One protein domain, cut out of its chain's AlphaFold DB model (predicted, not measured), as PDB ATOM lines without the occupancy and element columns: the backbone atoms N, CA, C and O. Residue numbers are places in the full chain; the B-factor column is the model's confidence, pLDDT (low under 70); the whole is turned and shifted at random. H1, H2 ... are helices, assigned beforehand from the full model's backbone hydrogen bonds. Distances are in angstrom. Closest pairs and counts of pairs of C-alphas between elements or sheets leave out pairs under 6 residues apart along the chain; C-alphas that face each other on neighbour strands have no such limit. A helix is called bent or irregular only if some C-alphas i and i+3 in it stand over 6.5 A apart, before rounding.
ATOM      1  N   MET A   2     232.613 143.310 186.528       26.97
ATOM      2  CA  MET A   2     231.539 142.384 186.890       26.97
ATOM      3  C   MET A   2     230.532 143.166 187.732       26.97
ATOM      4  O   MET A   2     230.846 143.592 188.837       26.97
ATOM      5  N   SER A   3     229.357 143.415 187.161       26.73
ATOM      6  CA  SER A   3     228.200 143.938 187.880       26.73
ATOM      7  C   SER A   3     227.803 142.911 188.943       26.73
ATOM      8  O   SER A   3     227.279 141.843 188.619       26.73
ATOM      9  N   LEU A   4     228.127 143.196 190.206       35.34
ATOM     10  CA  LEU A   4     227.622 142.450 191.352       35.34
ATOM     11  C   LEU A   4     226.174 142.890 191.561       35.34
ATOM     12  O   LEU A   4     225.890 143.898 192.201       35.34
ATOM     13  N   THR A   5     225.243 142.152 190.964       34.22
ATOM     14  CA  THR A   5     223.827 142.237 191.328       34.22
ATOM     15  C   THR A   5     223.713 141.968 192.835       34.22
ATOM     16  O   THR A   5     224.389 141.050 193.313       34.22
ATOM     17  N   PRO A   6     222.892 142.713 193.602       37.06
ATOM     18  CA  PRO A   6     222.677 142.415 195.013       37.06
ATOM     19  C   PRO A   6     222.123 140.992 195.125       37.06
ATOM     20  O   PRO A   6     221.011 140.711 194.678       37.06
ATOM     21  N   ARG A   7     222.929 140.064 195.643       43.97
ATOM     22  CA  ARG A   7     222.502 138.681 195.866       43.97
ATOM     23  C   ARG A   7     221.649 138.673 197.127       43.97
ATOM     24  O   ARG A   7     222.180 138.740 198.229       43.97
ATOM     25  N   SER A   8     220.332 138.632 196.964       39.66
ATOM     26  CA  SER A   8     219.351 138.624 198.055       39.66
ATOM     27  C   SER A   8     219.211 137.242 198.709       39.66
ATOM     28  O   SER A   8     218.102 136.742 198.894       39.66
ATOM     29  N   ASP A   9     220.331 136.605 199.054       48.22
ATOM     30  CA  ASP A   9     220.323 135.344 199.797       48.22
ATOM     31  C   ASP A   9     220.147 135.638 201.293       48.22
ATOM     32  O   ASP A   9     221.115 135.773 202.038       48.22
ATOM     33  N   ILE A  10     218.891 135.703 201.751       56.56
ATOM     34  CA  ILE A  10     218.529 135.929 203.169       56.56
ATOM     35  C   ILE A  10     219.124 134.854 204.097       56.56
ATOM     36  O   ILE A  10     219.325 135.104 205.282       56.56
ATOM     37  N   GLN A  11     219.478 133.679 203.560       60.12
ATOM     38  CA  GLN A  11     220.139 132.610 204.318       60.12
ATOM     39  C   GLN A  11     221.436 133.068 204.995       60.12
ATOM     40  O   GLN A  11     221.824 132.492 205.998       60.12
ATOM     41  N   ARG A  12     222.125 134.075 204.452       78.19
ATOM     42  CA  ARG A  12     223.358 134.639 205.004       78.19
ATOM     43  C   ARG A  12     223.144 136.123 205.238       78.19
ATOM     44  O   ARG A  12     223.442 136.941 204.373       78.19
ATOM     45  N   SER A  13     222.571 136.462 206.387       82.31
ATOM     46  CA  SER A  13     222.085 137.818 206.638       82.31
ATOM     47  C   SER A  13     223.190 138.807 207.030       82.31
ATOM     48  O   SER A  13     222.978 140.005 206.858       82.31
ATOM     49  N   ASN A  14     224.365 138.336 207.482       90.25
ATOM     50  CA  ASN A  14     225.491 139.162 207.947       90.25
ATOM     51  C   ASN A  14     226.858 138.619 207.463       90.25
ATOM     52  O   ASN A  14     227.439 137.718 208.072       90.25
ATOM     53  N   TRP A  15     227.400 139.176 206.371       88.19
ATOM     54  CA  TRP A  15     228.650 138.699 205.757       88.19
ATOM     55  C   TRP A  15     229.881 138.775 206.670       88.19
ATOM     56  O   TRP A  15     230.598 137.770 206.732       88.19
ATOM     57  N   PRO A  16     230.154 139.890 207.386       90.81
ATOM     58  CA  PRO A  16     231.297 139.959 208.297       90.81
ATOM     59  C   PRO A  16     231.299 138.814 209.308       90.81
ATOM     60  O   PRO A  16     232.292 138.096 209.433       90.81
ATOM     61  N   ARG A  17     230.148 138.573 209.948       90.69
ATOM     62  CA  ARG A  17     230.000 137.513 210.949       90.69
ATOM     63  C   ARG A  17     230.246 136.132 210.360       90.69
ATOM     64  O   ARG A  17     230.892 135.305 210.999       90.69
ATOM     65  N   ILE A  18     229.732 135.867 209.164       88.50
ATOM     66  CA  ILE A  18     229.881 134.558 208.525       88.50
ATOM     67  C   ILE A  18     231.352 134.236 208.301       88.50
ATOM     68  O   ILE A  18     231.770 133.139 208.652       88.50
ATOM     69  N   ILE A  19     232.138 135.176 207.763       89.00
ATOM     70  CA  ILE A  19     233.571 134.950 207.511       89.00
ATOM     71  C   ILE A  19     234.339 134.759 208.825       89.00
ATOM     72  O   ILE A  19     235.192 133.873 208.905       89.00
ATOM     73  N   GLU A  20     234.005 135.531 209.860       89.00
ATOM     74  CA  GLU A  20     234.602 135.420 211.198       89.00
ATOM     75  C   GLU A  20     234.310 134.072 211.874       89.00
ATOM     76  O   GLU A  20     235.156 133.547 212.595       89.00
ATOM     77  N   ASN A  21     233.135 133.490 211.622       88.00
ATOM     78  CA  ASN A  21     232.660 132.271 212.279       88.00
ATOM     79  C   ASN A  21     232.669 131.036 211.359       88.00
ATOM     80  O   ASN A  21     232.011 130.034 211.653       88.00
ATOM     81  N   LEU A  22     233.411 131.073 210.245       85.75
ATOM     82  CA  LEU A  22     233.558 129.913 209.368       85.75
ATOM     83  C   LEU A  22     234.153 128.724 210.144       85.75
ATOM     84  O   LEU A  22     235.190 128.879 210.798       85.75
ATOM     85  N   PRO A  23     233.582 127.509 210.027       84.44
ATOM     86  CA  PRO A  23     234.129 126.352 210.715       84.44
ATOM     87  C   PRO A  23     235.590 126.088 210.296       84.44
ATOM     88  O   PRO A  23     235.860 125.953 209.096       84.44
ATOM     89  N   PRO A  24     236.543 125.941 211.242       84.44
ATOM     90  CA  PRO A  24     237.971 125.831 210.916       84.44
ATOM     91  C   PRO A  24     238.315 124.683 209.955       84.44
ATOM     92  O   PRO A  24     239.245 124.779 209.152       84.44
ATOM     93  N   TYR A  25     237.539 123.596 209.997       84.50
ATOM     94  CA  TYR A  25     237.746 122.415 209.160       84.50
ATOM     95  C   TYR A  25     237.339 122.611 207.690       84.50
ATOM     96  O   TYR A  25     237.744 121.808 206.853       84.50
ATOM     97  N   TRP A  26     236.587 123.665 207.343       85.19
ATOM     98  CA  TRP A  26     236.188 123.914 205.954       85.19
ATOM     99  C   TRP A  26     237.368 124.338 205.076       85.19
ATOM    100  O   TRP A  26     237.351 124.077 203.881       85.19
ATOM    101  N   ARG A  27     238.398 124.987 205.641       85.69
ATOM    102  CA  ARG A  27     239.580 125.496 204.908       85.69
ATOM    103  C   ARG A  27     239.261 126.339 203.656       85.69
ATOM    104  O   ARG A  27     240.142 126.548 202.833       85.69
ATOM    105  N   ILE A  28     238.046 126.885 203.532       85.75
ATOM    106  CA  ILE A  28     237.607 127.702 202.382       85.75
ATOM    107  C   ILE A  28     237.488 129.196 202.688       85.75
ATOM    108  O   ILE A  28     236.963 129.946 201.871       85.75
ATOM    109  N   ARG A  29     237.985 129.657 203.841       85.75
ATOM    110  CA  ARG A  29     237.958 131.080 204.212       85.75
ATOM    111  C   ARG A  29     238.534 131.980 203.113       85.75
ATOM    112  O   ARG A  29     237.922 132.980 202.770       85.75
ATOM    113  N   HIS A  30     239.631 131.557 202.488       87.31
ATOM    114  CA  HIS A  30     240.252 132.267 201.368       87.31
ATOM    115  C   HIS A  30     239.317 132.453 200.156       87.31
ATOM    116  O   HIS A  30     239.402 133.476 199.487       87.31
ATOM    117  N   TYR A  31     238.402 131.511 199.882       87.56
ATOM    118  CA  TYR A  31     237.391 131.687 198.834       87.56
ATOM    119  C   TYR A  31     236.387 132.778 199.207       87.56
ATOM    120  O   TYR A  31     236.064 133.610 198.368       87.56
ATOM    121  N   PHE A  32     235.908 132.801 200.454       85.94
ATOM    122  CA  PHE A  32     234.988 133.846 200.911       85.94
ATOM    123  C   PHE A  32     235.655 135.220 200.908       85.94
ATOM    124  O   PHE A  32     235.071 136.160 200.383       85.94
ATOM    125  N   GLU A  33     236.889 135.321 201.400       89.06
ATOM    126  CA  GLU A  33     237.645 136.576 201.363       89.06
ATOM    127  C   GLU A  33     237.853 137.087 199.935       89.06
ATOM    128  O   GLU A  33     237.767 138.283 199.691       89.06
ATOM    129  N   TRP A  34     238.078 136.191 198.968       87.38
ATOM    130  CA  TRP A  34     238.237 136.588 197.570       87.38
ATOM    131  C   TRP A  34     236.951 137.150 196.945       87.38
ATOM    132  O   TRP A  34     237.023 138.053 196.115       87.38
ATOM    133  N   PHE A  35     235.780 136.631 197.328       85.31
ATOM    134  CA  PHE A  35     234.493 137.079 196.783       85.31
ATOM    135  C   PHE A  35     233.874 138.262 197.529       85.31
ATOM    136  O   PHE A  35     233.174 139.057 196.905       85.31
ATOM    137  N   TYR A  36     234.072 138.336 198.844       84.69
ATOM    138  CA  TYR A  36     233.348 139.252 199.726       84.69
ATOM    139  C   TYR A  36     234.257 140.244 200.450       84.69
ATOM    140  O   TYR A  36     233.748 141.233 200.957       84.69
ATOM    141  N   GLY A  37     235.569 140.012 200.482       89.31
ATOM    142  CA  GLY A  37     236.518 140.838 201.221       89.31
ATOM    143  C   GLY A  37     236.858 140.286 202.605       89.31
ATOM    144  O   GLY A  37     236.370 139.240 203.046       89.31
ATOM    145  N   ARG A  38     237.763 140.989 203.278       91.00
ATOM    146  CA  ARG A  38     238.339 140.639 204.571       91.00
ATOM    147  C   ARG A  38     237.684 141.442 205.690       91.00
ATOM    148  O   ARG A  38     237.792 142.670 205.691       91.00
ATOM    149  N   PRO A  39     237.090 140.779 206.699       90.50
ATOM    150  CA  PRO A  39     236.448 141.472 207.813       90.50
ATOM    151  C   PRO A  39     237.437 142.273 208.678       90.50
ATOM    152  O   PRO A  39     237.003 143.149 209.428       90.50
ATOM    153  N   GLU A  40     238.744 141.990 208.584       92.25
ATOM    154  CA  GLU A  40     239.810 142.721 209.280       92.25
ATOM    155  C   GLU A  40     240.094 144.108 208.689       92.25
ATOM    156  O   GLU A  40     240.631 144.966 209.389       92.25
ATOM    157  N   ASN A  41     239.762 144.343 207.414       93.31
ATOM    158  CA  ASN A  41     239.917 145.652 206.787       93.31
ATOM    159  C   ASN A  41     238.631 146.468 207.006       93.31
ATOM    160  O   ASN A  41     237.580 146.053 206.522       93.31
ATOM    161  N   PRO A  42     238.675 147.634 207.679       93.81
ATOM    162  CA  PRO A  42     237.480 148.436 207.944       93.81
ATOM    163  C   PRO A  42     236.700 148.840 206.687       93.81
ATOM    164  O   PRO A  42     235.476 148.903 206.731       93.81
ATOM    165  N   ILE A  43     237.397 149.094 205.572       93.44
ATOM    166  CA  ILE A  43     236.761 149.490 204.308       93.44
ATOM    167  C   ILE A  43     235.990 148.303 203.723       93.44
ATOM    168  O   ILE A  43     234.799 148.416 203.454       93.44
ATOM    169  N   GLU A  44     236.641 147.144 203.604       92.81
ATOM    170  CA  GLU A  44     236.006 145.926 203.084       92.81
ATOM    171  C   GLU A  44     234.888 145.442 204.019       92.81
ATOM    172  O   GLU A  44     233.844 144.997 203.557       92.81
ATOM    173  N   ARG A  45     235.049 145.592 205.339       93.31
ATOM    174  CA  ARG A  45     234.008 145.268 206.322       93.31
ATOM    175  C   ARG A  45     232.735 146.082 206.099       93.31
ATOM    176  O   ARG A  45     231.640 145.525 206.191       93.31
ATOM    177  N   GLU A  46     232.869 147.375 205.826       92.38
ATOM    178  CA  GLU A  46     231.721 148.227 205.517       92.38
ATOM    179  C   GLU A  46     231.070 147.793 204.198       92.38
ATOM    180  O   GLU A  46     229.857 147.613 204.143       92.38
ATOM    181  N   GLU A  47     231.857 147.512 203.156       91.44
ATOM    182  CA  GLU A  47     231.338 146.993 201.882       91.44
ATOM    183  C   GLU A  47     230.576 145.667 202.063       91.44
ATOM    184  O   GLU A  47     229.476 145.489 201.528       91.44
ATOM    185  N   MET A  48     231.106 144.756 202.883       91.62
ATOM    186  CA  MET A  48     230.448 143.503 203.257       91.62
ATOM    187  C   MET A  48     229.118 143.745 203.977       91.62
ATOM    188  O   MET A  48     228.129 143.055 203.711       91.62
ATOM    189  N   TRP A  49     229.076 144.711 204.896       91.50
ATOM    190  CA  TRP A  49     227.853 145.077 205.605       91.50
ATOM    191  C   TRP A  49     226.801 145.661 204.654       91.50
ATOM    192  O   TRP A  49     225.651 145.220 204.655       91.50
ATOM    193  N   GLN A  50     227.192 146.561 203.754       91.00
ATOM    194  CA  GLN A  50     226.296 147.129 202.740       91.00
ATOM    195  C   GLN A  50     225.744 146.077 201.760       91.00
ATOM    196  O   GLN A  50     224.650 146.246 201.210       91.00
ATOM    197  N   GLY A  51     226.483 144.981 201.553       88.31
ATOM    198  CA  GLY A  51     226.050 143.804 200.794       88.31
ATOM    199  C   GLY A  51     225.276 142.752 201.603       88.31
ATOM    200  O   GLY A  51     224.840 141.749 201.035       88.31
ATOM    201  N   SER A  52     225.122 142.935 202.915       90.69
ATOM    202  CA  SER A  52     224.429 142.000 203.808       90.69
ATOM    203  C   SER A  52     222.915 142.255 203.807       90.69
ATOM    204  O   SER A  52     222.513 143.399 203.994       90.69
ATOM    205  N   PRO A  53     222.046 141.234 203.668       90.69
ATOM    206  CA  PRO A  53     220.591 141.422 203.712       90.69
ATOM    207  C   PRO A  53     220.090 142.162 204.961       90.69
ATOM    208  O   PRO A  53     219.151 142.951 204.872       90.69
ATOM    209  N   LEU A  54     220.734 141.948 206.114       91.12
ATOM    210  CA  LEU A  54     220.341 142.575 207.376       91.12
ATOM    211  C   LEU A  54     220.513 144.105 207.366       91.12
ATOM    212  O   LEU A  54     219.747 144.794 208.032       91.12
ATOM    213  N   SER A  55     221.446 144.656 206.578       93.25
ATOM    214  CA  SER A  55     221.622 146.115 206.481       93.25
ATOM    215  C   SER A  55     220.451 146.811 205.782       93.25
ATOM    216  O   SER A  55     220.237 148.004 205.982       93.25
ATOM    217  N   ARG A  56     219.651 146.058 205.016       91.69
ATOM    218  CA  ARG A  56     218.470 146.538 204.282       91.69
ATOM    219  C   ARG A  56     217.171 145.919 204.781       91.69
ATOM    220  O   ARG A  56     216.174 145.914 204.065       91.69
ATOM    221  N   ILE A  57     217.150 145.413 206.014       92.25
ATOM    222  CA  ILE A  57     215.969 144.738 206.569       92.25
ATOM    223  C   ILE A  57     214.715 145.631 206.548       92.25
ATOM    224  O   ILE A  57     213.613 145.149 206.303       92.25
ATOM    225  N   GLY A  58     214.890 146.949 206.707       91.94
ATOM    226  CA  GLY A  58     213.807 147.933 206.638       91.94
ATOM    227  C   GLY A  58     213.143 148.070 205.263       91.94
ATOM    228  O   GLY A  58     212.001 148.522 205.184       91.94
ATOM    229  N   GLU A  59     213.821 147.655 204.190       93.25
ATOM    230  CA  GLU A  59     213.282 147.661 202.825       93.25
ATOM    231  C   GLU A  59     212.353 146.464 202.564       93.25
ATOM    232  O   GLU A  59     211.600 146.459 201.588       93.25
ATOM    233  N   ILE A  60     212.368 145.451 203.437       91.19
ATOM    234  CA  ILE A  60     211.516 144.274 203.302       91.19
ATOM    235  C   ILE A  60     210.084 144.631 203.710       91.19
ATOM    236  O   ILE A  60     209.773 144.886 204.873       91.19
TER     237      ILE A  60
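AT A GLANCE: This is residues 2 to 60 of the 147 residues of the protein "Peptidase_S9 domain-containing protein" of Desulfobacteraceae bacterium (UniProt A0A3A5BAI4). Start at H3, the longest helix: it and H2 pack on H1 in a small three-helix cluster, with H4 beyond H3 at one end and residues 2 to 14 an unnamed tail. The 59 printed residues hold H1 to H4 in order and no named strand, all helix. The whole is compact, radius of gyration of the C-alphas 11.6 A, spans 35 by 22 by 21 A.

IN THESE COORDINATES: Find C-alpha 42 at (237.480, 148.436, 207.944); H3, residues 42 to 50, runs 12.4 A from there. H1 is residues 15 to 20, 8.7 A; H2, 29 to 36, 10.4 A. H4, 53 to 59, 9.7 A, ends at (213.282, 147.661, 202.825) and is irregular, C-alphas 55 and 58 being 8.0 A apart.

HOW THE PARTS SIT: H3 touches H1 at a steep tilt of 52 degrees, closest C-alphas Trp 15 and Met 48, 5.7 A. H1 and H2 form a hairpin, closest C-alphas Ile 19 and Arg 29, 6.7 A. H4 is apart from H1 and H2. Every O i to N i+4 pair is within hydrogen-bond range in H1, H2 and H3; in H4 1 of 3, with 3 of 4 O i to N i+3.

THE WHOLE: The farthest C-alphas, Tyr 25 and Glu 59, are 35.7 A apart. The printed part has no cut and no long link between helices; residues 2 to 11 have pLDDT under 70.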